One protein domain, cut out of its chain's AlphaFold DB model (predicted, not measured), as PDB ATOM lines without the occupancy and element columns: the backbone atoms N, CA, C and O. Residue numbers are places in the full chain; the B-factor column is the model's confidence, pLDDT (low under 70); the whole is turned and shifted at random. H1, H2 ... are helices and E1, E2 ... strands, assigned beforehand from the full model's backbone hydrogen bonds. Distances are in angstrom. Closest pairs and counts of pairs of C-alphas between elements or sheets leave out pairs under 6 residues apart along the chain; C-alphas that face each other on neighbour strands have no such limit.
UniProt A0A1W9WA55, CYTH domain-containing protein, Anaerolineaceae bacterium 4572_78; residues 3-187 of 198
ATOM      1  N   MET A   3     -42.984  29.267 -22.787       83.25
ATOM      2  CA  MET A   3     -44.008  28.650 -23.637       83.25
ATOM      3  C   MET A   3     -44.151  29.456 -24.930       83.25
ATOM      4  O   MET A   3     -44.556  30.618 -24.889       83.25
ATOM      5  N   GLU A   4     -43.858  28.836 -26.070       81.38
ATOM      6  CA  GLU A   4     -44.072  29.416 -27.399       81.38
ATOM      7  C   GLU A   4     -45.472  29.050 -27.910       81.38
ATOM      8  O   GLU A   4     -45.909  27.901 -27.785       81.38
ATOM      9  N   ILE A   5     -46.174  30.023 -28.504       84.31
ATOM     10  CA  ILE A   5     -47.442  29.800 -29.206       84.31
ATOM     11  C   ILE A   5     -47.348  30.406 -30.607       84.31
ATOM     12  O   ILE A   5     -47.258  31.629 -30.756       84.31
ATOM     13  N   GLU A   6     -47.411  29.560 -31.632       85.00
ATOM     14  CA  GLU A   6     -47.348  29.984 -33.034       85.00
ATOM     15  C   GLU A   6     -48.365  29.244 -33.907       85.00
ATOM     16  O   GLU A   6     -48.653  28.074 -33.675       85.00
ATOM     17  N   ALA A   7     -48.904  29.910 -34.926       85.56
ATOM     18  CA  ALA A   7     -49.592  29.252 -36.033       85.56
ATOM     19  C   ALA A   7     -48.643  29.187 -37.227       85.56
ATOM     20  O   ALA A   7     -48.115  30.228 -37.620       85.56
ATOM     21  N   LYS A   8     -48.427  27.992 -37.785       84.94
ATOM     22  CA  LYS A   8     -47.442  27.748 -38.844       84.94
ATOM     23  C   LYS A   8     -48.104  27.126 -40.073       84.94
ATOM     24  O   LYS A   8     -48.895  26.191 -39.953       84.94
ATOM     25  N   PHE A   9     -47.772  27.654 -41.246       85.94
ATOM     26  CA  PHE A   9     -48.345  27.275 -42.535       85.94
ATOM     27  C   PHE A   9     -47.232  27.066 -43.555       85.94
ATOM     28  O   PHE A   9     -46.361  27.922 -43.700       85.94
ATOM     29  N   VAL A  10     -47.290  25.962 -44.295       87.00
ATOM     30  CA  VAL A  10     -46.468  25.783 -45.498       87.00
ATOM     31  C   VAL A  10     -47.144  26.527 -46.646       87.00
ATOM     32  O   VAL A  10     -48.368  26.489 -46.779       87.00
ATOM     33  N   LEU A  11     -46.351  27.244 -47.437       86.06
ATOM     34  CA  LEU A  11     -46.816  27.979 -48.604       86.06
ATOM     35  C   LEU A  11     -46.261  27.310 -49.863       86.06
ATOM     36  O   LEU A  11     -45.090  27.472 -50.195       86.06
ATOM     37  N   ASP A  12     -47.121  26.587 -50.574       85.06
ATOM     38  CA  ASP A  12     -46.737  25.890 -51.808       85.06
ATOM     39  C   ASP A  12     -46.789  26.804 -53.047       85.06
ATOM     40  O   ASP A  12     -46.270  26.456 -54.105       85.06
ATOM     41  N   ASP A  13     -47.401  27.985 -52.915       86.56
ATOM     42  CA  ASP A  13     -47.560  28.974 -53.982       86.56
ATOM     43  C   ASP A  13     -46.671  30.214 -53.731       86.56
ATOM     44  O   ASP A  13     -46.929  30.998 -52.802       86.56
ATOM     45  N   PRO A  14     -45.634  30.436 -54.560       86.25
ATOM     46  CA  PRO A  14     -44.780  31.617 -54.475       86.25
ATOM     47  C   PRO A  14     -45.530  32.947 -54.652       86.25
ATOM     48  O   PRO A  14     -45.095  33.962 -54.099       86.25
ATOM     49  N   ASP A  15     -46.653  32.974 -55.374       90.12
ATOM     50  CA  ASP A  15     -47.432  34.198 -55.576       90.12
ATOM     51  C   ASP A  15     -48.145  34.608 -54.283       90.12
ATOM     52  O   ASP A  15     -48.121  35.787 -53.913       90.12
ATOM     53  N   ILE A  16     -48.675  33.642 -53.521       89.81
ATOM     54  CA  ILE A  16     -49.215  33.895 -52.174       89.81
ATOM     55  C   ILE A  16     -48.114  34.456 -51.263       89.81
ATOM     56  O   ILE A  16     -48.344  35.426 -50.534       89.81
ATOM     57  N   PHE A  17     -46.893  33.919 -51.338       87.56
ATOM     58  CA  PHE A  17     -45.755  34.431 -50.567       87.56
ATOM     59  C   PHE A  17     -45.450  35.907 -50.883       87.56
ATOM     60  O   PHE A  17     -45.220  36.705 -49.969       87.56
ATOM     61  N   GLN A  18     -45.496  36.313 -52.159       88.81
ATOM     62  CA  GLN A  18     -45.294  37.716 -52.552       88.81
ATOM     63  C   GLN A  18     -46.462  38.626 -52.150       88.81
ATOM     64  O   GLN A  18     -46.238  39.753 -51.695       88.81
ATOM     65  N   GLN A  19     -47.704  38.147 -52.253       90.38
ATOM     66  CA  GLN A  19     -48.883  38.892 -51.800       90.38
ATOM     67  C   GLN A  19     -48.820  39.166 -50.290       90.38
ATOM     68  O   GLN A  19     -48.997  40.303 -49.846       90.38
ATOM     69  N   LEU A  20     -48.474  38.155 -49.487       91.25
ATOM     70  CA  LEU A  20     -48.343  38.298 -48.035       91.25
ATOM     71  C   LEU A  20     -47.205  39.253 -47.628       91.25
ATOM     72  O   LEU A  20     -47.313  39.952 -46.614       91.25
ATOM     73  N   LYS A  21     -46.128  39.343 -48.421       90.25
ATOM     74  CA  LYS A  21     -45.046  40.317 -48.182       90.25
ATOM     75  C   LYS A  21     -45.510  41.764 -48.310       90.25
ATOM     76  O   LYS A  21     -45.020  42.613 -47.566       90.25
ATOM     77  N   THR A  22     -46.417  42.050 -49.241       91.25
ATOM     78  CA  THR A  22     -46.847  43.421 -49.552       91.25
ATOM     79  C   THR A  22     -48.146  43.825 -48.857       91.25
ATOM     80  O   THR A  22     -48.407  45.021 -48.723       91.25
ATOM     81  N   SER A  23     -48.927  42.865 -48.345       92.94
ATOM     82  CA  SER A  23     -50.192  43.155 -47.661       92.94
ATOM     83  C   SER A  23     -50.012  44.088 -46.463       92.94
ATOM     84  O   SER A  23     -49.102  43.911 -45.659       92.94
ATOM     85  N   GLN A  24     -50.893  45.066 -46.292       93.44
ATOM     86  CA  GLN A  24     -50.874  45.970 -45.134       93.44
ATOM     87  C   GLN A  24     -51.819  45.523 -44.015       93.44
ATOM     88  O   GLN A  24     -51.743  46.046 -42.904       93.44
ATOM     89  N   THR A  25     -52.692  44.552 -44.296       92.69
ATOM     90  CA  THR A  25     -53.671  44.047 -43.334       92.69
ATOM     91  C   THR A  25     -53.768  42.526 -43.372       92.69
ATOM     92  O   THR A  25     -53.528  41.894 -44.403       92.69
ATOM     93  N   LEU A  26     -54.111  41.917 -42.241       89.94
ATOM     94  CA  LEU A  26     -54.381  40.484 -42.142       89.94
ATOM     95  C   LEU A  26     -55.542  40.271 -41.181       89.94
ATOM     96  O   LEU A  26     -55.433  40.616 -40.010       89.94
ATOM     97  N   ALA A  27     -56.661  39.738 -41.678       88.38
ATOM     98  CA  ALA A  27     -57.870  39.483 -40.884       88.38
ATOM     99  C   ALA A  27     -58.334  40.692 -40.030       88.38
ATOM    100  O   ALA A  27     -58.764  40.540 -38.887       88.38
ATOM    101  N   GLY A  28     -58.225  41.908 -40.579       89.88
ATOM    102  CA  GLY A  28     -58.607  43.155 -39.903       89.88
ATOM    103  C   GLY A  28     -57.552  43.746 -38.960       89.88
ATOM    104  O   GLY A  28     -57.795  44.805 -38.392       89.88
ATOM    105  N   TYR A  29     -56.389  43.107 -38.812       92.88
ATOM    106  CA  TYR A  29     -55.234  43.666 -38.107       92.88
ATOM    107  C   TYR A  29     -54.312  44.418 -39.066       92.88
ATOM    108  O   TYR A  29     -54.200  44.050 -40.238       92.88
ATOM    109  N   THR A  30     -53.607  45.427 -38.559       94.88
ATOM    110  CA  THR A  30     -52.590  46.167 -39.317       94.88
ATOM    111  C   THR A  30     -51.261  45.422 -39.257       94.88
ATOM    112  O   THR A  30     -50.878  44.916 -38.204       94.88
ATOM    113  N   ILE A  31     -50.530  45.369 -40.374       94.31
ATOM    114  CA  ILE A  31     -49.192  44.774 -40.431       94.31
ATOM    115  C   ILE A  31     -48.161  45.849 -40.773       94.31
ATOM    116  O   ILE A  31     -48.262  46.528 -41.796       94.31
ATOM    117  N   SER A  32     -47.122  45.962 -39.947       93.88
ATOM    118  CA  SER A  32     -46.026  46.913 -40.146       93.88
ATOM    119  C   SER A  32     -45.263  46.671 -41.451       93.88
ATOM    120  O   SER A  32     -45.359  45.612 -42.074       93.88
ATOM    121  N   THR A  33     -44.399  47.610 -41.835       92.44
ATOM    122  CA  THR A  33     -43.340  47.315 -42.809       92.44
ATOM    123  C   THR A  33     -42.440  46.191 -42.293       92.44
ATOM    124  O   THR A  33     -42.278  46.011 -41.081       92.44
ATOM    125  N   GLY A  34     -41.901  45.390 -43.213       91.06
ATOM    126  CA  GLY A  34     -41.083  44.240 -42.853       91.06
ATOM    127  C   GLY A  34     -39.592  44.531 -42.781       91.06
ATOM    128  O   GLY A  34     -39.078  45.454 -43.412       91.06
ATOM    129  N   LYS A  35     -38.894  43.699 -42.012       93.62
ATOM    130  CA  LYS A  35     -37.435  43.657 -41.912       93.62
ATOM    131  C   LYS A  35     -36.958  42.276 -42.328       93.62
ATOM    132  O   LYS A  35     -37.546  41.272 -41.936       93.62
ATOM    133  N   ILE A  36     -35.879  42.231 -43.097       93.06
ATOM    134  CA  ILE A  36     -35.240  40.970 -43.470       93.06
ATOM    135  C   ILE A  36     -34.231  40.599 -42.384       93.06
ATOM    136  O   ILE A  36     -33.426  41.435 -41.969       93.06
ATOM    137  N   LYS A  37     -34.273  39.342 -41.948       91.06
ATOM    138  CA  LYS A  37     -33.241  38.690 -41.144       91.06
ATOM    139  C   LYS A  37     -32.732  37.485 -41.924       91.06
ATOM    140  O   LYS A  37     -33.536  36.685 -42.395       91.06
ATOM    141  N   ASN A  38     -31.418  37.368 -42.056       87.81
ATOM    142  CA  ASN A  38     -30.803  36.132 -42.522       87.81
ATOM    143  C   ASN A  38     -30.452  35.331 -41.274       87.81
ATOM    144  O   ASN A  38     -29.833  35.883 -40.366       87.81
ATOM    145  N   VAL A  39     -30.905  34.085 -41.209       88.00
ATOM    146  CA  VAL A  39     -30.629  33.208 -40.073       88.00
ATOM    147  C   VAL A  39     -30.134  31.860 -40.569       88.00
ATOM    148  O   VAL A  39     -30.589  31.360 -41.602       88.00
ATOM    149  N   HIS A  40     -29.214  31.283 -39.810       86.94
ATOM    150  CA  HIS A  40     -28.704  29.940 -40.021       86.94
ATOM    151  C   HIS A  40     -29.051  29.093 -38.804       86.94
ATOM    152  O   HIS A  40     -28.751  29.483 -37.678       86.94
ATOM    153  N   ASP A  41     -29.695  27.954 -39.036       88.88
ATOM    154  CA  ASP A  41     -29.998  26.980 -37.994       88.88
ATOM    155  C   ASP A  41     -29.188  25.711 -38.211       88.88
ATOM    156  O   ASP A  41     -29.087  25.229 -39.334       88.88
ATOM    157  N   TYR A  42     -28.696  25.130 -37.128       86.31
ATOM    158  CA  TYR A  42     -27.986  23.859 -37.119       86.31
ATOM    159  C   TYR A  42     -28.661  22.937 -36.119       86.31
ATOM    160  O   TYR A  42     -28.806  23.297 -34.948       86.31
ATOM    161  N   TYR A  43     -29.106  21.776 -36.587       90.69
ATOM    162  CA  TYR A  43     -29.802  20.800 -35.758       90.69
ATOM    163  C   TYR A  43     -28.860  19.683 -35.356       90.69
ATOM    164  O   TYR A  43     -28.166  19.118 -36.200       90.69
ATOM    165  N   PHE A  44     -28.873  19.360 -34.070       88.44
ATOM    166  CA  PHE A  44     -27.994  18.368 -33.468       88.44
ATOM    167  C   PHE A  44     -28.808  17.299 -32.754       88.44
ATOM    168  O   PHE A  44     -29.894  17.571 -32.240       88.44
ATOM    169  N   ASP A  45     -28.255  16.095 -32.696       90.94
ATOM    170  CA  ASP A  45     -28.731  15.020 -31.831       90.94
ATOM    171  C   ASP A  45     -27.580  14.042 -31.567       90.94
ATOM    172  O   ASP A  45     -26.540  14.110 -32.224       90.94
ATOM    173  N   THR A  46     -27.756  13.121 -30.630       89.88
ATOM    174  CA  THR A  46     -26.806  12.022 -30.446       89.88
ATOM    175  C   THR A  46     -26.894  11.042 -31.620       89.88
ATOM    176  O   THR A  46     -27.834  11.078 -32.434       89.88
ATOM    177  N   SER A  47     -25.917  10.143 -31.727       88.88
ATOM    178  CA  SER A  47     -25.926   9.053 -32.714       88.88
ATOM    179  C   SER A  47     -27.216   8.231 -32.624       88.88
ATOM    180  O   SER A  47     -27.855   7.967 -33.642       88.88
ATOM    181  N   GLU A  48     -27.656   7.951 -31.396       92.69
ATOM    182  CA  GLU A  48     -28.870   7.197 -31.075       92.69
ATOM    183  C   GLU A  48     -30.153   8.047 -31.074       92.69
ATOM    184  O   GLU A  48     -31.231   7.543 -30.767       92.69
ATOM    185  N   ARG A  49     -30.089   9.333 -31.443       93.88
ATOM    186  CA  ARG A  49     -31.252  10.239 -31.502       93.88
ATOM    187  C   ARG A  49     -31.974  10.412 -30.163       93.88
ATOM    188  O   ARG A  49     -33.205  10.475 -30.112       93.88
ATOM    189  N   LEU A  50     -31.223  10.446 -29.063       94.38
ATOM    190  CA  LEU A  50     -31.784  10.497 -27.710       94.38
ATOM    191  C   LEU A  50     -32.629  11.759 -27.473       94.38
ATOM    192  O   LEU A  50     -33.638  11.696 -26.770       94.38
ATOM    193  N   ILE A  51     -32.287  12.887 -28.106       93.31
ATOM    194  CA  ILE A  51     -33.040  14.142 -27.968       93.31
ATOM    195  C   ILE A  51     -34.398  14.032 -28.658       93.31
ATOM    196  O   ILE A  51     -35.427  14.373 -28.063       93.31
ATOM    197  N   LEU A  52     -34.420  13.494 -29.879       93.88
ATOM    198  CA  LEU A  52     -35.660  13.192 -30.586       93.88
ATOM    199  C   LEU A  52     -36.526  12.190 -29.812       93.88
ATOM    200  O   LEU A  52     -37.731  12.408 -29.675       93.88
ATOM    201  N   GLN A  53     -35.928  11.119 -29.277       93.31
ATOM    202  CA  GLN A  53     -36.639  10.118 -28.470       93.31
ATOM    203  C   GLN A  53     -37.259  10.726 -27.204       93.31
ATOM    204  O   GLN A  53     -38.378  10.366 -26.831       93.31
ATOM    205  N   ALA A  54     -36.585  11.700 -26.585       92.00
ATOM    206  CA  ALA A  54     -37.113  12.467 -25.460       92.00
ATOM    207  C   ALA A  54     -38.216  13.470 -25.862       92.00
ATOM    208  O   ALA A  54     -38.855  14.069 -24.996       92.00
ATOM    209  N   GLY A  55     -38.489  13.635 -27.160       91.81
ATOM    210  CA  GLY A  55     -39.526  14.525 -27.674       91.81
ATOM    211  C   GLY A  55     -39.070  15.974 -27.819       91.81
ATOM    212  O   GLY A  55     -39.903  16.874 -27.712       91.81
ATOM    213  N   TYR A  56     -37.783  16.206 -28.073       93.06
ATOM    214  CA  TYR A  56     -37.210  17.533 -28.285       93.06
ATOM    215  C   TYR A  56     -36.449  17.613 -29.615       93.06
ATOM    216  O   TYR A  56     -36.129  16.610 -30.246       93.06
ATOM    217  N   ALA A  57     -36.151  18.836 -30.040       93.50
ATOM    218  CA  ALA A  57     -35.152  19.144 -31.051       93.50
ATOM    219  C   ALA A  57     -34.105  20.085 -30.448       93.50
ATOM    220  O   ALA A  57     -34.460  21.039 -29.750       93.50
ATOM    221  N   CYS A  58     -32.830  19.842 -30.741       91.38
ATOM    222  CA  CYS A  58     -31.727  20.707 -30.339       91.38
ATOM    223  C   CYS A  58     -31.261  21.543 -31.534       91.38
ATOM    224  O   CYS A  58     -30.985  20.999 -32.605       91.38
ATOM    225  N   ARG A  59     -31.192  22.866 -31.355       92.25
ATOM    226  CA  ARG A  59     -30.867  23.819 -32.419       92.25
ATOM    227  C   ARG A  59     -29.891  24.882 -31.939       92.25
ATOM    228  O   ARG A  59     -30.137  25.527 -30.924       92.25
ATOM    229  N   ILE A  60     -28.874  25.156 -32.745       87.62
ATOM    230  CA  ILE A  60     -28.094  26.393 -32.667       87.62
ATOM    231  C   ILE A  60     -28.547  27.325 -33.786       87.62
ATOM    232  O   ILE A  60     -28.590  26.912 -34.942       87.62
ATOM    233  N   ARG A  61     -28.889  28.570 -33.447       90.12
ATOM    234  CA  ARG A  61     -29.254  29.621 -34.401       90.12
ATOM    235  C   ARG A  61     -28.235  30.749 -34.375       90.12
ATOM    236  O   ARG A  61     -28.010  31.319 -33.313       90.12
ATOM    237  N   ASP A  62     -27.732  31.122 -35.543       86.31
ATOM    238  CA  ASP A  62     -26.979  32.353 -35.787       86.31
ATOM    239  C   ASP A  62     -27.860  33.336 -36.579       86.31
ATOM    240  O   ASP A  62     -28.360  33.003 -37.657       86.31
ATOM    241  N   ASP A  63     -28.098  34.533 -36.033       84.75
ATOM    242  CA  ASP A  63     -28.842  35.614 -36.703       84.75
ATOM    243  C   ASP A  63     -27.952  36.777 -37.193       84.75
ATOM    244  O   ASP A  63     -28.452  37.847 -37.566       84.75
ATOM    245  N   GLY A  64     -26.633  36.574 -37.178       80.50
ATOM    246  CA  GLY A  64     -25.597  37.545 -37.520       80.50
ATOM    247  C   GLY A  64     -25.298  38.563 -36.417       80.50
ATOM    248  O   GLY A  64     -24.383  39.372 -36.573       80.50
ATOM    249  N   LYS A  65     -26.066  38.569 -35.320       83.31
ATOM    250  CA  LYS A  65     -25.837  39.436 -34.153       83.31
ATOM    251  C   LYS A  65     -25.574  38.649 -32.885       83.31
ATOM    252  O   LYS A  65     -24.877  39.146 -32.012       83.31
ATOM    253  N   LYS A  66     -26.194  37.482 -32.770       84.38
ATOM    254  CA  LYS A  66     -26.088  36.605 -31.617       84.38
ATOM    255  C   LYS A  66     -26.271  35.164 -32.030       84.38
ATOM    256  O   LYS A  66     -26.907  34.857 -33.042       84.38
ATOM    257  N   ILE A  67     -25.779  34.297 -31.161       84.00
ATOM    258  CA  ILE A  67     -25.931  32.863 -31.292       84.00
ATOM    259  C   ILE A  67     -26.788  32.372 -30.148       84.00
ATOM    260  O   ILE A  67     -26.576  32.722 -28.987       84.00
ATOM    261  N   LYS A  68     -27.772  31.552 -30.483       88.19
ATOM    262  CA  LYS A  68     -28.686  30.985 -29.509       88.19
ATOM    263  C   LYS A  68     -28.657  29.476 -29.566       88.19
ATOM    264  O   LYS A  68     -28.770  28.905 -30.647       88.19
ATOM    265  N   PHE A  69     -28.562  28.851 -28.402       87.69
ATOM    266  CA  PHE A  69     -28.754  27.420 -28.240       87.69
ATOM    267  C   PHE A  69     -30.160  27.178 -27.697       87.69
ATOM    268  O   PHE A  69     -30.564  27.778 -26.699       87.69
ATOM    269  N   THR A  70     -30.904  26.303 -28.360       91.12
ATOM    270  CA  THR A  70     -32.310  26.040 -28.077       91.12
ATOM    271  C   THR A  70     -32.550  24.540 -27.932       91.12
ATOM    272  O   THR A  70     -32.262  23.777 -28.854       91.12
ATOM    273  N   LEU A  71     -33.188  24.136 -26.833       92.06
ATOM    274  CA  LEU A  71     -33.882  22.857 -26.722       92.06
ATOM    275  C   LEU A  71     -35.387  23.113 -26.857       92.06
ATOM    276  O   LEU A  71     -36.006  23.761 -26.010       92.06
ATOM    277  N   LYS A  72     -35.965  22.638 -27.958       90.56
ATOM    278  CA  LYS A  72     -37.338  22.941 -28.360       90.56
ATOM    279  C   LYS A  72     -38.205  21.697 -28.257       90.56
ATOM    280  O   LYS A  72     -37.916  20.700 -28.913       90.56
ATOM    281  N   GLY A  73     -39.279  21.752 -27.473       89.38
ATOM    282  CA  GLY A  73     -40.239  20.655 -27.385       89.38
ATOM    283  C   GLY A  73     -40.857  20.346 -28.750       89.38
ATOM    284  O   GLY A  73     -41.267  21.248 -29.490       89.38
ATOM    285  N   LEU A  74     -40.933  19.065 -29.099       85.62
ATOM    286  CA  LEU A  74     -41.682  18.613 -30.261       85.62
ATOM    287  C   LEU A  74     -43.171  18.631 -29.937       85.62
ATOM    288  O   LEU A  74     -43.627  18.277 -28.848       85.62
ATOM    289  N   ASN A  75     -43.943  19.100 -30.905       70.06
ATOM    290  CA  ASN A  75     -45.357  19.358 -30.721       70.06
ATOM    291  C   ASN A  75     -46.110  18.021 -30.561       70.06
ATOM    292  O   ASN A  75     -46.058  17.177 -31.451       70.06
ATOM    293  N   LYS A  76     -46.849  17.842 -29.457       58.94
ATOM    294  CA  LYS A  76     -47.764  16.695 -29.251       58.94
ATOM    295  C   LYS A  76     -49.220  17.000 -29.665       58.94
ATOM    296  O   LYS A  76     -50.097  16.157 -29.498       58.94
ATOM    297  N   GLY A  77     -49.498  18.211 -30.159       55.97
ATOM    298  CA  GLY A  77     -50.848  18.692 -30.489       55.97
ATOM    299  C   GLY A  77     -51.289  18.413 -31.932       55.97
ATOM    300  O   GLY A  77     -50.470  18.383 -32.844       55.97
ATOM    301  N   LYS A  78     -52.604  18.246 -32.144       56.75
ATOM    302  CA  LYS A  78     -53.233  18.188 -33.478       56.75
ATOM    303  C   LYS A  78     -53.604  19.604 -33.944       56.75
ATOM    304  O   LYS A  78     -54.336  20.289 -33.237       56.75
ATOM    305  N   GLY A  79     -53.164  20.005 -35.139       70.62
ATOM    306  CA  GLY A  79     -53.578  21.250 -35.808       70.62
ATOM    307  C   GLY A  79     -52.429  22.204 -36.152       70.62
ATOM    308  O   GLY A  79     -51.267  21.898 -35.915       70.62
ATOM    309  N   ILE A  80     -52.785  23.365 -36.712       75.75
ATOM    310  CA  ILE A  80     -51.857  24.410 -37.194       75.75
ATOM    311  C   ILE A  80     -51.266  25.288 -36.081       75.75
ATOM    312  O   ILE A  80     -50.347  26.058 -36.334       75.75
ATOM    313  N   ILE A  81     -51.819  25.214 -34.864       80.81
ATOM    314  CA  ILE A  81     -51.348  25.974 -33.701       80.81
ATOM    315  C   ILE A  81     -50.396  25.090 -32.897       80.81
ATOM    316  O   ILE A  81     -50.783  24.047 -32.365       80.81
ATOM    317  N   HIS A  82     -49.158  25.542 -32.770       77.38
ATOM    318  CA  HIS A  82     -48.100  24.922 -31.997       77.38
ATOM    319  C   HIS A  82     -48.033  25.556 -30.611       77.38
ATOM    320  O   HIS A  82     -48.093  26.778 -30.475       77.38
ATOM    321  N   ARG A  83     -47.937  24.711 -29.579       83.69
ATOM    322  CA  ARG A  83     -47.743  25.111 -28.180       83.69
ATOM    323  C   ARG A  83     -46.664  24.220 -27.603       83.69
ATOM    324  O   ARG A  83     -46.884  23.015 -27.474       83.69
ATOM    325  N   ARG A  84     -45.506  24.794 -27.303       83.19
ATOM    326  CA  ARG A  84     -44.345  24.012 -26.883       83.19
ATOM    327  C   ARG A  84     -43.478  24.755 -25.894       83.19
ATOM    328  O   ARG A  84     -43.332  25.973 -25.963       83.19
ATOM    329  N   GLU A  85     -42.908  23.975 -24.990       86.44
ATOM    330  CA  GLU A  85     -41.860  24.441 -24.103       86.44
ATOM    331  C   GLU A  85     -40.579  24.663 -24.903       86.44
ATOM    332  O   GLU A  85     -40.205  23.859 -25.764       86.44
ATOM    333  N   GLU A  86     -39.913  25.769 -24.605       89.50
ATOM    334  CA  GLU A  86     -38.618  26.113 -25.160       89.50
ATOM    335  C   GLU A  86     -37.676  26.507 -24.020       89.50
ATOM    336  O   GLU A  86     -38.011  27.284 -23.116       89.50
ATOM    337  N   LEU A  87     -36.482  25.926 -24.055       89.94
ATOM    338  CA  LEU A  87     -35.331  26.392 -23.303       89.94
ATOM    339  C   LEU A  87     -34.372  27.017 -24.298       89.94
ATOM    340  O   LEU A  87     -33.928  26.355 -25.230       89.94
ATOM    341  N   GLU A  88     -34.058  28.290 -24.101       90.75
ATOM    342  CA  GLU A  88     -33.174  29.046 -24.978       90.75
ATOM    343  C   GLU A  88     -32.160  29.805 -24.126       90.75
ATOM    344  O   GLU A  88     -32.527  30.474 -23.158       90.75
ATOM    345  N   ILE A  89     -30.888  29.709 -24.503       88.19
ATOM    346  CA  ILE A  89     -29.824  30.558 -23.973       88.19
ATOM    347  C   ILE A  89     -29.114  31.266 -25.121       88.19
ATOM    348  O   ILE A  89     -28.972  30.725 -26.218       88.19
ATOM    349  N   GLU A  90     -28.649  32.480 -24.855       86.69
ATOM    350  CA  GLU A  90     -27.686  33.155 -25.718       86.69
ATOM    351  C   GLU A  90     -26.285  32.643 -25.363       86.69
ATOM    352  O   GLU A  90     -25.919  32.597 -24.184       86.69
ATOM    353  N   LEU A  91     -25.527  32.199 -26.363       79.62
ATOM    354  CA  LEU A  91     -24.159  31.738 -26.161       79.62
ATOM    355  C   LEU A  91     -23.207  32.947 -26.128       79.62
ATOM    356  O   LEU A  91     -23.362  33.850 -26.950       79.62
ATOM    357  N   PRO A  92     -22.219  32.989 -25.213       70.19
ATOM    358  CA  PRO A  92     -21.261  34.090 -25.157       70.19
ATOM    359  C   PRO A  92     -20.403  34.160 -26.424       70.19
ATOM    360  O   PRO A  92     -19.845  33.143 -26.836       70.19
ATOM    361  N   ASP A  93     -20.173  35.371 -26.943       58.88
ATOM    362  CA  ASP A  93     -19.324  35.617 -28.123       58.88
ATOM    363  C   ASP A  93     -17.953  34.927 -28.028       58.88
ATOM    364  O   ASP A  93     -17.445  34.410 -29.017       58.88
ATOM    365  N   LYS A  94     -17.362  34.863 -26.826       50.59
ATOM    366  CA  LYS A  94     -16.027  34.283 -26.593       50.59
ATOM    367  C   LYS A  94     -15.964  32.763 -26.766       50.59
ATOM    368  O   LYS A  94     -14.935  32.235 -27.178       50.59
ATOM    369  N   LEU A  95     -17.065  32.071 -26.479       51.59
ATOM    370  CA  LEU A  95     -17.192  30.627 -26.697       51.59
ATOM    371  C   LEU A  95     -17.144  30.286 -28.197       51.59
ATOM    372  O   LEU A  95     -16.805  29.171 -28.577       51.59
ATOM    373  N   TRP A  96     -17.409  31.293 -29.031       48.75
ATOM    374  CA  TRP A  96     -17.368  31.238 -30.483       48.75
ATOM    375  C   TRP A  96     -16.121  31.907 -31.088       48.75
ATOM    376  O   TRP A  96     -15.637  31.482 -32.129       48.75
ATOM    377  N   SER A  97     -15.560  32.941 -30.448       42.47
ATOM    378  CA  SER A  97     -14.475  33.745 -31.029       42.47
ATOM    379  C   SER A  97     -13.062  33.194 -30.804       42.47
ATOM    380  O   SER A  97     -12.167  33.543 -31.569       42.47
ATOM    381  N   ASP A  98     -12.835  32.368 -29.772       41.84
ATOM    382  CA  ASP A  98     -11.491  31.869 -29.399       41.84
ATOM    383  C   ASP A  98     -11.113  30.517 -30.027       41.84
ATOM    384  O   ASP A  98     -10.052  29.951 -29.756       41.84
ATOM    385  N   LYS A  99     -11.930  30.023 -30.953       38.56
ATOM    386  CA  LYS A  99     -11.490  29.071 -31.970       38.56
ATOM    387  C   LYS A  99     -11.862  29.640 -33.320       38.56
ATOM    388  O   LYS A  99     -12.717  30.508 -33.429       38.56
ATOM    389  N   THR A 100     -11.192  29.162 -34.351       37.28
ATOM    390  CA  THR A 100     -11.651  29.176 -35.737       37.28
ATOM    391  C   THR A 100     -13.099  28.690 -35.812       37.28
ATOM    392  O   THR A 100     -13.329  27.546 -36.161       37.28
ATOM    393  N   TRP A 101     -14.057  29.537 -35.448       41.09
ATOM    394  CA  TRP A 101     -15.489  29.345 -35.557       41.09
ATOM    395  C   TRP A 101     -16.074  30.571 -36.245       41.09
ATOM    396  O   TRP A 101     -16.937  31.296 -35.770       41.09
ATOM    397  N   SER A 102     -15.572  30.815 -37.452       37.34
ATOM    398  CA  SER A 102     -16.430  31.442 -38.450       37.34
ATOM    399  C   SER A 102     -17.545  30.447 -38.769       37.34
ATOM    400  O   SER A 102     -17.374  29.249 -38.567       37.34
ATOM    401  N   VAL A 103     -18.662  30.895 -39.331       39.22
ATOM    402  CA  VAL A 103     -19.685  30.009 -39.918       39.22
ATOM    403  C   VAL A 103     -19.032  28.894 -40.771       39.22
ATOM    404  O   VAL A 103     -19.519  27.772 -40.800       39.22
ATOM    405  N   LYS A 104     -17.838  29.159 -41.338       35.56
ATOM    406  CA  LYS A 104     -16.914  28.233 -42.021       35.56
ATOM    407  C   LYS A 104     -16.357  27.047 -41.218       35.56
ATOM    408  O   LYS A 104     -15.860  26.120 -41.835       35.56
ATOM    409  N   ALA A 105     -16.420  27.045 -39.894       38.78
ATOM    410  CA  ALA A 105     -15.988  25.921 -39.062       38.78
ATOM    411  C   ALA A 105     -17.131  24.969 -38.712       38.78
ATOM    412  O   ALA A 105     -16.895  23.775 -38.622       38.78
ATOM    413  N   CYS A 106     -18.379  25.459 -38.677       38.31
ATOM    414  CA  CYS A 106     -19.531  24.577 -38.904       38.31
ATOM    415  C   CYS A 106     -19.472  23.927 -40.301       38.31
ATOM    416  O   CYS A 106     -20.084  22.885 -40.507       38.31
ATOM    417  N   PHE A 107     -18.763  24.543 -41.261       38.50
ATOM    418  CA  PHE A 107     -18.465  23.964 -42.579       38.50
ATOM    419  C   PHE A 107     -17.182  23.098 -42.590       38.50
ATOM    420  O   PHE A 107     -16.965  22.350 -43.538       38.50
ATOM    421  N   ASP A 108     -16.354  23.115 -41.533       38.84
ATOM    422  CA  ASP A 108     -15.285  22.125 -41.356       38.84
ATOM    423  C   ASP A 108     -15.852  20.907 -40.624       38.84
ATOM    424  O   ASP A 108     -15.745  20.718 -39.412       38.84
ATOM    425  N   MET A 109     -16.475  20.061 -41.431       44.34
ATOM    426  CA  MET A 109     -17.074  18.777 -41.085       44.34
ATOM    427  C   MET A 109     -16.125  17.753 -40.426       44.34
ATOM    428  O   MET A 109     -16.531  16.608 -40.215       44.34
ATOM    429  N   SER A 110     -14.876  18.114 -40.122       43.12
ATOM    430  CA  SER A 110     -13.935  17.282 -39.367       43.12
ATOM    431  C   SER A 110     -14.021  17.456 -37.840       43.12
ATOM    432  O   SER A 110     -13.502  16.605 -37.122       43.12
ATOM    433  N   ASN A 111     -14.724  18.484 -37.333       49.06
ATOM    434  CA  ASN A 111     -15.032  18.684 -35.904       49.06
ATOM    435  C   ASN A 111     -16.549  18.889 -35.707       49.06
ATOM    436  O   ASN A 111     -17.015  20.001 -35.472       49.06
ATOM    437  N   LYS A 112     -17.328  17.807 -35.852       53.94
ATOM    438  CA  LYS A 112     -18.807  17.830 -35.851       53.94
ATOM    439  C   LYS A 112     -19.452  17.881 -34.465       53.94
ATOM    440  O   LYS A 112     -20.672  18.050 -34.393       53.94
ATOM    441  N   ASP A 113     -18.651  17.734 -33.412       60.03
ATOM    442  CA  ASP A 113     -19.172  17.368 -32.105       60.03
ATOM    443  C   ASP A 113     -19.190  18.558 -31.151       60.03
ATOM    444  O   ASP A 113     -18.152  19.129 -30.809       60.03
ATOM    445  N   LEU A 114     -20.393  18.951 -30.725       64.50
ATOM    446  CA  LEU A 114     -20.542  19.917 -29.644       64.50
ATOM    447  C   LEU A 114     -20.358  19.170 -28.324       64.50
ATOM    448  O   LEU A 114     -21.223  18.382 -27.932       64.50
ATOM    449  N   SER A 115     -19.252  19.441 -27.628       65.31
ATOM    450  CA  SER A 115     -19.054  18.874 -26.301       65.31
ATOM    451  C   SER A 115     -19.960  19.569 -25.296       65.31
ATOM    452  O   SER A 115     -20.051  20.794 -25.213       65.31
ATOM    453  N   LEU A 116     -20.575  18.769 -24.436       63.53
ATOM    454  CA  LEU A 116     -21.410  19.240 -23.339       63.53
ATOM    455  C   LEU A 116     -20.726  20.206 -22.370       63.53
ATOM    456  O   LEU A 116     -21.389  21.002 -21.702       63.53
ATOM    457  N   ASN A 117     -19.400  20.132 -22.274       64.94
ATOM    458  CA  ASN A 117     -18.626  21.014 -21.411       64.94
ATOM    459  C   ASN A 117     -18.536  22.446 -21.940       64.94
ATOM    460  O   ASN A 117     -18.288  23.351 -21.142       64.94
ATOM    461  N   ASP A 118     -18.792  22.648 -23.234       67.31
ATOM    462  CA  ASP A 118     -18.800  23.964 -23.869       67.31
ATOM    463  C   ASP A 118     -20.097  24.733 -23.561       67.31
ATOM    464  O   ASP A 118     -20.138  25.959 -23.637       67.31
ATOM    465  N   LEU A 119     -21.166  24.048 -23.136       69.19
ATOM    466  CA  LEU A 119     -22.397  24.724 -22.739       69.19
ATOM    467  C   LEU A 119     -22.230  25.441 -21.385       69.19
ATOM    468  O   LEU A 119     -21.752  24.838 -20.407       69.19
ATOM    469  N   PRO A 120     -22.684  26.706 -21.276       73.94
ATOM    470  CA  PRO A 120     -22.779  27.394 -19.997       73.94
ATOM    471  C   PRO A 120     -23.559  26.563 -18.972       73.94
ATOM    472  O   PRO A 120     -24.552  25.916 -19.304       73.94
ATOM    473  N   ALA A 121     -23.115  26.582 -17.713       77.31
ATOM    474  CA  ALA A 121     -23.851  25.938 -16.630       77.31
ATOM    475  C   ALA A 121     -25.255  26.554 -16.482       77.31
ATOM    476  O   ALA A 121     -25.406  27.776 -16.550       77.31
ATOM    477  N   GLY A 122     -26.270  25.714 -16.264       83.38
ATOM    478  CA  GLY A 122     -27.658  26.144 -16.085       83.38
ATOM    479  C   GLY A 122     -28.680  25.109 -16.556       83.38
ATOM    480  O   GLY A 122     -28.320  24.037 -17.040       83.38
ATOM    481  N   GLU A 123     -29.963  25.479 -16.469       86.50
ATOM    482  CA  GLU A 123     -31.127  24.606 -16.718       86.50
ATOM    483  C   GLU A 123     -31.038  23.844 -18.049       86.50
ATOM    484  O   GLU A 123     -31.385  22.665 -18.121       86.50
ATOM    485  N   ILE A 124     -30.546  24.495 -19.105       84.62
ATOM    486  CA  ILE A 124     -30.441  23.871 -20.425       84.62
ATOM    487  C   ILE A 124     -29.348  22.799 -20.480       84.62
ATOM    488  O   ILE A 124     -29.575  21.752 -21.077       84.62
ATOM    489  N   ARG A 125     -28.203  23.014 -19.817       82.56
ATOM    490  CA  ARG A 125     -27.124  22.023 -19.723       82.56
ATOM    491  C   ARG A 125     -27.549  20.844 -18.854       82.56
ATOM    492  O   ARG A 125     -27.276  19.706 -19.218       82.56
ATOM    493  N   ASP A 126     -28.254  21.104 -17.755       87.12
ATOM    494  CA  ASP A 126     -28.768  20.057 -16.865       87.12
ATOM    495  C   ASP A 126     -29.815  19.186 -17.573       87.12
ATOM    496  O   ASP A 126     -29.731  17.957 -17.538       87.12
ATOM    497  N   SER A 127     -30.761  19.819 -18.280       86.12
ATOM    498  CA  SER A 127     -31.765  19.121 -19.097       86.12
ATOM    499  C   SER A 127     -31.100  18.285 -20.186       86.12
ATOM    500  O   SER A 127     -31.482  17.144 -20.430       86.12
ATOM    501  N   PHE A 128     -30.068  18.839 -20.816       82.94
ATOM    502  CA  PHE A 128     -29.317  18.141 -21.840       82.94
ATOM    503  C   PHE A 128     -28.604  16.904 -21.279       82.94
ATOM    504  O   PHE A 128     -28.773  15.812 -21.814       82.94
ATOM    505  N   LEU A 129     -27.867  17.047 -20.173       85.12
ATOM    506  CA  LEU A 129     -27.175  15.938 -19.506       85.12
ATOM    507  C   LEU A 129     -28.133  14.818 -19.088       85.12
ATOM    508  O   LEU A 129     -27.779  13.643 -19.179       85.12
ATOM    509  N   GLN A 130     -29.345  15.164 -18.646       89.44
ATOM    510  CA  GLN A 130     -30.374  14.176 -18.325       89.44
ATOM    511  C   GLN A 130     -30.852  13.391 -19.550       89.44
ATOM    512  O   GLN A 130     -31.121  12.200 -19.418       89.44
ATOM    513  N   ILE A 131     -30.969  14.045 -20.708       89.94
ATOM    514  CA  ILE A 131     -31.484  13.438 -21.940       89.94
ATOM    515  C   ILE A 131     -30.412  12.604 -22.645       89.94
ATOM    516  O   ILE A 131     -30.699  11.499 -23.095       89.94
ATOM    517  N   THR A 132     -29.193  13.129 -22.770       87.62
ATOM    518  CA  THR A 132     -28.138  12.478 -23.565       87.62
ATOM    519  C   THR A 132     -27.210  11.603 -22.745       87.62
ATOM    520  O   THR A 132     -26.364  10.930 -23.315       87.62
ATOM    521  N   HIS A 133     -27.319  11.628 -21.415       87.38
ATOM    522  CA  HIS A 133     -26.431  10.897 -20.507       87.38
ATOM    523  C   HIS A 133     -24.937  11.217 -20.682       87.38
ATOM    524  O   HIS A 133     -24.085  10.446 -20.247       87.38
ATOM    525  N   GLY A 134     -24.617  12.380 -21.256       81.44
ATOM    526  CA  GLY A 134     -23.239  12.781 -21.528       81.44
ATOM    527  C   GLY A 134     -22.741  12.456 -22.936       81.44
ATOM    528  O   GLY A 134     -21.606  12.814 -23.230       81.44
ATOM    529  N   ASP A 135     -23.562  11.832 -23.785       82.56
ATOM    530  CA  ASP A 135     -23.197  11.539 -25.173       82.56
ATOM    531  C   ASP A 135     -22.963  12.820 -25.984       82.56
ATOM    532  O   ASP A 135     -23.631  13.845 -25.782       82.56
ATOM    533  N   ASP A 136     -22.028  12.719 -26.929       78.00
ATOM    534  CA  ASP A 136     -21.684  13.790 -27.854       78.00
ATOM    535  C   ASP A 136     -22.822  14.073 -28.845       78.00
ATOM    536  O   ASP A 136     -23.627  13.210 -29.217       78.00
ATOM    537  N   LEU A 137     -22.885  15.330 -29.284       79.69
ATOM    538  CA  LEU A 137     -23.837  15.788 -30.284       79.69
ATOM    539  C   LEU A 137     -23.247  15.770 -31.670       79.69
ATOM    540  O   LEU A 137     -22.260  16.448 -31.905       79.69
ATOM    541  N   HIS A 138     -23.959  15.182 -32.615       82.75
ATOM    542  CA  HIS A 138     -23.593  15.244 -34.018       82.75
ATOM    543  C   HIS A 138     -24.527  16.183 -34.774       82.75
ATOM    544  O   HIS A 138     -25.751  16.160 -34.598       82.75
ATOM    545  N   LEU A 139     -23.947  16.993 -35.659       82.44
ATOM    546  CA  LEU A 139     -24.709  17.776 -36.625       82.44
ATOM    547  C   LEU A 139     -25.533  16.842 -37.524       82.44
ATOM    548  O   LEU A 139     -24.997  15.918 -38.135       82.44
ATOM    549  N   LEU A 140     -26.834  17.113 -37.629       86.00
ATOM    550  CA  LEU A 140     -27.750  16.380 -38.501       86.00
ATOM    551  C   LEU A 140     -27.927  17.078 -39.846       86.00
ATOM    552  O   LEU A 140     -27.798  16.457 -40.896       86.00
ATOM    553  N   PHE A 141     -28.284  18.361 -39.799       86.12
ATOM    554  CA  PHE A 141     -28.556  19.192 -40.967       86.12
ATOM    555  C   PHE A 141     -28.516  20.675 -40.593       86.12
ATOM    556  O   PHE A 141     -28.680  21.055 -39.428       86.12
ATOM    557  N   GLY A 142     -28.319  21.515 -41.604       84.94
ATOM    558  CA  GLY A 142     -28.404  22.963 -41.517       84.94
ATOM    559  C   GLY A 142     -29.618  23.509 -42.266       84.94
ATOM    560  O   GLY A 142     -30.094  22.911 -43.231       84.94
ATOM    561  N   LEU A 143     -30.103  24.672 -41.841       87.38
ATOM    562  CA  LEU A 143     -31.063  25.484 -42.581       87.38
ATOM    563  C   LEU A 143     -30.473  26.870 -42.813       87.38
ATOM    564  O   LEU A 143     -29.975  27.500 -41.882       87.38
ATOM    565  N   THR A 144     -30.611  27.384 -44.028       86.75
ATOM    566  CA  THR A 144     -30.425  28.811 -44.312       86.75
ATOM    567  C   THR A 144     -31.779  29.423 -44.599       86.75
ATOM    568  O   THR A 144     -32.533  28.898 -45.417       86.75
ATOM    569  N   GLN A 145     -32.100  30.517 -43.914       89.06
ATOM    570  CA  GLN A 145     -33.414  31.135 -44.020       89.06
ATOM    571  C   GLN A 145     -33.301  32.637 -44.213       89.06
ATOM    572  O   GLN A 145     -32.592  33.337 -43.482       89.06
ATOM    573  N   LYS A 146     -34.082  33.145 -45.164       91.62
ATOM    574  CA  LYS A 146     -34.356  34.571 -45.293       91.62
ATOM    575  C   LYS A 146     -35.738  34.847 -44.714       91.62
ATOM    576  O   LYS A 146     -36.753  34.627 -45.369       91.62
ATOM    577  N   ARG A 147     -35.760  35.359 -43.485       94.19
ATOM    578  CA  ARG A 147     -36.983  35.648 -42.733       94.19
ATOM    579  C   ARG A 147     -37.406  37.096 -42.934       94.19
ATOM    580  O   ARG A 147     -36.683  38.025 -42.574       94.19
ATOM    581  N   PHE A 148     -38.597  37.301 -43.480       94.56
ATOM    582  CA  PHE A 148     -39.243  38.605 -43.563       94.56
ATOM    583  C   PHE A 148     -40.178  38.787 -42.367       94.56
ATOM    584  O   PHE A 148     -41.270  38.227 -42.336       94.56
ATOM    585  N   VAL A 149     -39.724  39.551 -41.374       94.44
ATOM    586  CA  VAL A 149     -40.415  39.763 -40.095       94.44
ATOM    587  C   VAL A 149     -41.202  41.062 -40.113       94.44
ATOM    588  O   VAL A 149     -40.673  42.104 -40.500       94.44
ATOM    589  N   ARG A 150     -42.438  41.017 -39.625       94.62
ATOM    590  CA  ARG A 150     -43.349  42.154 -39.493       94.62
ATOM    591  C   ARG A 150     -44.076  42.074 -38.155       94.62
ATOM    592  O   ARG A 150     -44.228  40.998 -37.589       94.62
ATOM    593  N   ILE A 151     -44.552  43.206 -37.662       94.88
ATOM    594  CA  ILE A 151     -45.348  43.278 -36.437       94.88
ATOM    595  C   ILE A 151     -46.821  43.427 -36.808       94.88
ATOM    596  O   ILE A 151     -47.157  44.240 -37.669       94.88
ATOM    597  N   ILE A 152     -47.684  42.647 -36.158       94.06
ATOM    598  CA  ILE A 152     -49.139  42.770 -36.251       94.06
ATOM    599  C   ILE A 152     -49.632  43.627 -35.084       94.06
ATOM    600  O   ILE A 152     -49.313  43.342 -33.922       94.06
ATOM    601  N   THR A 153     -50.446  44.640 -35.385       93.81
ATOM    602  CA  THR A 153     -51.091  45.490 -34.383       93.81
ATOM    603  C   THR A 153     -52.613  45.504 -34.502       93.81
ATOM    604  O   THR A 153     -53.198  45.319 -35.571       93.81
ATOM    605  N   ASP A 154     -53.250  45.733 -33.358       93.62
ATOM    606  CA  ASP A 154     -54.673  46.010 -33.193       93.62
ATOM    607  C   ASP A 154     -54.791  47.433 -32.639       93.62
ATOM    608  O   ASP A 154     -54.487  47.668 -31.465       93.62
ATOM    609  N   ALA A 155     -55.102  48.392 -33.517       89.62
ATOM    610  CA  ALA A 155     -54.817  49.810 -33.290       89.62
ATOM    611  C   ALA A 155     -53.342  50.012 -32.867       89.62
ATOM    612  O   ALA A 155     -52.435  49.632 -33.613       89.62
ATOM    613  N   ASP A 156     -53.101  50.547 -31.668       89.12
ATOM    614  CA  ASP A 156     -51.760  50.842 -31.145       89.12
ATOM    615  C   ASP A 156     -51.114  49.663 -30.395       89.12
ATOM    616  O   ASP A 156     -49.953  49.729 -29.982       89.12
ATOM    617  N   ARG A 157     -51.846  48.559 -30.195       91.81
ATOM    618  CA  ARG A 157     -51.355  47.405 -29.435       91.81
ATOM    619  C   ARG A 157     -50.660  46.407 -30.351       91.81
ATOM    620  O   ARG A 157     -51.290  45.848 -31.244       91.81
ATOM    621  N   VAL A 158     -49.399  46.091 -30.061       91.94
ATOM    622  CA  VAL A 158     -48.710  44.936 -30.658       91.94
ATOM    623  C   VAL A 158     -49.344  43.651 -30.144       91.94
ATOM    624  O   VAL A 158     -49.401  43.426 -28.936       91.94
ATOM    625  N   VAL A 159     -49.820  42.813 -31.062       91.31
ATOM    626  CA  VAL A 159     -50.474  41.545 -30.719       91.31
ATOM    627  C   VAL A 159     -49.633  40.342 -31.131       91.31
ATOM    628  O   VAL A 159     -49.561  39.372 -30.383       91.31
ATOM    629  N   ALA A 160     -48.933  40.398 -32.264       92.25
ATOM    630  CA  ALA A 160     -48.154  39.263 -32.751       92.25
ATOM    631  C   ALA A 160     -46.966  39.689 -33.621       92.25
ATOM    632  O   ALA A 160     -46.917  40.804 -34.144       92.25
ATOM    633  N   GLU A 161     -46.027  38.767 -33.803       93.88
ATOM    634  CA  GLU A 161     -45.052  38.801 -34.889       93.88
ATOM    635  C   GLU A 161     -45.580  37.960 -36.063       93.88
ATOM    636  O   GLU A 161     -46.092  36.859 -35.873       93.88
ATOM    637  N   PHE A 162     -45.461  38.490 -37.277       93.25
ATOM    638  CA  PHE A 162     -45.729  37.798 -38.532       93.25
ATOM    639  C   PHE A 162     -44.416  37.589 -39.265       93.25
ATOM    640  O   PHE A 162     -43.626  38.522 -39.422       93.25
ATOM    641  N   SER A 163     -44.194  36.384 -39.765       93.50
ATOM    642  CA  SER A 163     -42.964  36.048 -40.469       93.50
ATOM    643  C   SER A 163     -43.225  35.213 -41.704       93.50
ATOM    644  O   SER A 163     -44.074  34.326 -41.695       93.50
ATOM    645  N   LEU A 164     -42.496  35.528 -42.768       93.88
ATOM    646  CA  LEU A 164     -42.453  34.760 -44.003       93.88
ATOM    647  C   LEU A 164     -41.026  34.271 -44.203       93.88
ATOM    648  O   LEU A 164     -40.105  35.090 -44.278       93.88
ATOM    649  N   ASP A 165     -40.858  32.963 -44.282       92.62
ATOM    650  CA  ASP A 165     -39.566  32.307 -44.377       92.62
ATOM    651  C   ASP A 165     -39.372  31.720 -45.767       92.62
ATOM    652  O   ASP A 165     -40.230  31.010 -46.282       92.62
ATOM    653  N   ASP A 166     -38.229  32.036 -46.362       90.62
ATOM    654  CA  ASP A 166     -37.668  31.331 -47.509       90.62
ATOM    655  C   ASP A 166     -36.552  30.430 -46.977       90.62
ATOM    656  O   ASP A 166     -35.512  30.935 -46.536       90.62
ATOM    657  N   VAL A 167     -36.820  29.124 -46.915       89.75
ATOM    658  CA  VAL A 167     -36.007  28.135 -46.200       89.75
ATOM    659  C   VAL A 167     -35.307  27.225 -47.193       89.75
ATOM    660  O   VAL A 167     -35.945  26.654 -48.068       89.75
ATOM    661  N   HIS A 168     -34.007  27.029 -47.003       84.12
ATOM    662  CA  HIS A 168     -33.206  26.054 -47.734       84.12
ATOM    663  C   HIS A 168     -32.558  25.079 -46.755       84.12
ATOM    664  O   HIS A 168     -31.977  25.506 -45.755       84.12
ATOM    665  N   VAL A 169     -32.651  23.784 -47.052       83.69
ATOM    666  CA  VAL A 169     -32.127  22.700 -46.212       83.69
ATOM    667  C   VAL A 169     -30.811  22.195 -46.788       83.69
ATOM    668  O   VAL A 169     -30.706  21.962 -47.994       83.69
ATOM    669  N   SER A 170     -29.818  21.970 -45.931       75.94
ATOM    670  CA  SER A 170     -28.558  21.342 -46.316       75.94
ATOM    671  C   SER A 170     -28.146  20.221 -45.368       75.94
ATOM    672  O   SER A 170     -28.327  20.305 -44.156       75.94
ATOM    673  N   VAL A 171     -27.546  19.173 -45.928       76.50
ATOM    674  CA  VAL A 171     -26.840  18.115 -45.192       76.50
ATOM    675  C   VAL A 171     -25.478  17.972 -45.841       76.50
ATOM    676  O   VAL A 171     -25.414  17.829 -47.057       76.50
ATOM    677  N   ASP A 172     -24.402  18.036 -45.058       65.62
ATOM    678  CA  ASP A 172     -23.036  17.855 -45.564       65.62
ATOM    679  C   ASP A 172     -22.725  18.740 -46.795       65.62
ATOM    680  O   ASP A 172     -22.179  18.282 -47.793       65.62
ATOM    681  N   GLU A 173     -23.148  20.012 -46.742       56.69
ATOM    682  CA  GLU A 173     -23.067  21.012 -47.830       56.69
ATOM    683  C   GLU A 173     -23.904  20.716 -49.090       56.69
ATOM    684  O   GLU A 173     -24.000  21.554 -49.989       56.69
ATOM    685  N   VAL A 174     -24.591  19.577 -49.140       65.81
ATOM    686  CA  VAL A 174     -25.543  19.247 -50.200       65.81
ATOM    687  C   VAL A 174     -26.869  19.942 -49.913       65.81
ATOM    688  O   VAL A 174     -27.500  19.706 -48.885       65.81
ATOM    689  N   ASN A 175     -27.308  20.801 -50.835       70.81
ATOM    690  CA  ASN A 175     -28.642  21.394 -50.789       70.81
ATOM    691  C   ASN A 175     -29.689  20.322 -51.130       70.81
ATOM    692  O   ASN A 175     -29.646  19.734 -52.211       70.81
ATOM    693  N   LEU A 176     -30.615  20.076 -50.204       73.69
ATOM    694  CA  LEU A 176     -31.666  19.064 -50.345       73.69
ATOM    695  C   LEU A 176     -32.991  19.633 -50.878       73.69
ATOM    696  O   LEU A 176     -33.906  18.868 -51.169       73.69
ATOM    697  N   GLY A 177     -33.103  20.957 -51.010       72.62
ATOM    698  CA  GLY A 177     -34.297  21.658 -51.470       72.62
ATOM    699  C   GLY A 177     -34.659  22.856 -50.592       72.62
ATOM    700  O   GLY A 177     -33.983  23.171 -49.606       72.62
ATOM    701  N   GLY A 178     -35.750  23.529 -50.955       69.00
ATOM    702  CA  GLY A 178     -36.273  24.667 -50.210       69.00
ATOM    703  C   GLY A 178     -37.796  24.734 -50.212       69.00
ATOM    704  O   GLY A 178     -38.455  24.082 -51.022       69.00
ATOM    705  N   PHE A 179     -38.342  25.497 -49.270       74.38
ATOM    706  CA  PHE A 179     -39.779  25.696 -49.094       74.38
ATOM    707  C   PHE A 179     -40.078  27.085 -48.524       74.38
ATOM    708  O   PHE A 179     -39.221  27.710 -47.889       74.38
ATOM    709  N   TYR A 180     -41.311  27.552 -48.729       67.00
ATOM    710  CA  TYR A 180     -41.814  28.767 -48.103       67.00
ATOM    711  C   TYR A 180     -42.689  28.432 -46.904       67.00
ATOM    712  O   TYR A 180     -43.515  27.519 -46.938       67.00
ATOM    713  N   GLU A 181     -42.536  29.210 -45.842       72.31
ATOM    714  CA  GLU A 181     -43.336  29.064 -44.635       72.31
ATOM    715  C   GLU A 181     -43.862  30.421 -44.177       72.31
ATOM    716  O   GLU A 181     -43.233  31.466 -44.360       72.31
ATOM    717  N   ASN A 182     -45.035  30.407 -43.559       66.31
ATOM    718  CA  ASN A 182     -45.536  31.506 -42.763       66.31
ATOM    719  C   ASN A 182     -45.696  31.079 -41.307       66.31
ATOM    720  O   ASN A 182     -46.255  30.020 -41.028       66.31
ATOM    721  N   ALA A 183     -45.293  31.954 -40.390       72.00
ATOM    722  CA  ALA A 183     -45.615  31.812 -38.980       72.00
ATOM    723  C   ALA A 183     -46.170  33.116 -38.395       72.00
ATOM    724  O   ALA A 183     -45.666  34.210 -38.680       72.00
ATOM    725  N   ILE A 184     -47.192  32.979 -37.550       76.50
ATOM    726  CA  ILE A 184     -47.700  34.026 -36.662       76.50
ATOM    727  C   ILE A 184     -47.396  33.590 -35.237       76.50
ATOM    728  O   ILE A 184     -47.942  32.586 -34.786       76.50
ATOM    729  N   SER A 185     -46.582  34.353 -34.520       75.62
ATOM    730  CA  SER A 185     -46.233  34.083 -33.124       75.62
ATOM    731  C   SER A 185     -46.896  35.137 -32.243       75.62
ATOM    732  O   SER A 185     -46.644  36.336 -32.380       75.62
ATOM    733  N   GLY A 186     -47.815  34.701 -31.383       64.25
ATOM    734  CA  GLY A 186     -48.661  35.600 -30.596       64.25
ATOM    735  C   GLY A 186     -48.077  35.911 -29.222       64.25
ATOM    736  O   GLY A 186     -47.524  35.034 -28.563       64.25
ATOM    737  N   TYR A 187     -48.282  37.141 -28.749       52.53
ATOM    738  CA  TYR A 187     -48.076  37.496 -27.346       52.53
ATOM    739  C   TYR A 187     -49.422  37.377 -26.610       52.53
ATOM    740  O   TYR A 187     -50.334  38.174 -26.820       52.53
TER     741      TYR A 187
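What this domain is: This is residues 3 to 187 of the 198 residues of the protein "CYTH domain-containing protein" of Anaerolineaceae bacterium 4572_78 (UniProt A0A1W9WA55). The core is a closed barrel of eight antiparallel strands, with H1 and H5 packed on its outside and short E2 paired onto E7. E2 and the turn between E7 and E8 lie at one end of the longest axis, and H3, H4 and residues 107 to 122 at the other. The printed part has 185 residues with five named helices and nine named strands, in the order E1 H1 E2 E3 H2 E4 E5 E6 H3 H4 H5 E7 E8 E9; its class is mixed, helices and strands. The whole is compact, with a radius of gyration of the C-alphas of 17.8 A, and spans 50 by 30 by 30 A.

How they stand to each other: Start at E7, residues 137 to 154, which bends by 78 degrees at residue 140. On one side of it find E3, residues 35 to 45 (N 37 to O 147, 2.8 A), and E2, residues 29 to 31 (N 30 to O 153, 3.0 A); on the other side is E8, residues 157 to 171 (N 146 to O 166, 3.0 A). The ring goes on from E3 to E4, residues 56 to 62 (N 42 to O 60, 2.8 A), E5, residues 67 to 73 (N 59 to O 70, 2.9 A), E6, residues 81 to 91 (N 71 to O 87, 2.8 A), E1, residues 3 to 11 (N 4 to O 84, 2.9 A), and E9, residues 174 to 186 (N 9 to O 182, 2.8 A), which closes on E8 (N 165 to O 181, 2.8 A); each of these pairs is within hydrogen-bond range. E4 E5 E6 and E7 E8 E9 are meanders, each strand the antiparallel neighbour of the one before and each successive pair a hairpin. H1, residues 14 to 22, is outside the barrel at a height over the sheet of 8.5 A; its closest C-alpha pair with E9 is Phe 17 and Tyr 180, 7.3 A. H5, residues 123 to 132, is outside too, over E4 and E5, at a height of 9.7 A. It touches H2, residues 50 to 53, which is at the sheet's level; their closest C-alphas are Leu 50 and Thr 132, 5.9 A. H3, residues 93 to 97, is not on the barrel, with 2 pairs of C-alphas within 10 A; H4, residues 103 to 106, only just is, with 5. In H1, H3 and H5 every O i to N i+4 pair is within hydrogen-bond range; H2 and H4 are too short for one.

Where its parts are: Find C-alpha 3 at (-44.008, 28.650, -23.637), where E1 begins. E7 runs 43.3 A from C-alpha 137 at (-23.837, 15.788, -30.284), E8 runs 41.3 A, and E9 runs 34.4 A to C-alpha 186 at (-48.661, 35.600, -30.596).

The domain as a whole: The C-alphas farthest apart are Ser 110 and Ala 155, 52.6 A. The printed part has no cut; the link H4 to H5 is long, with 16 residues. Mean pLDDT of the printed part is 80.0, and 38 residues are under 70, among them 93 to 119.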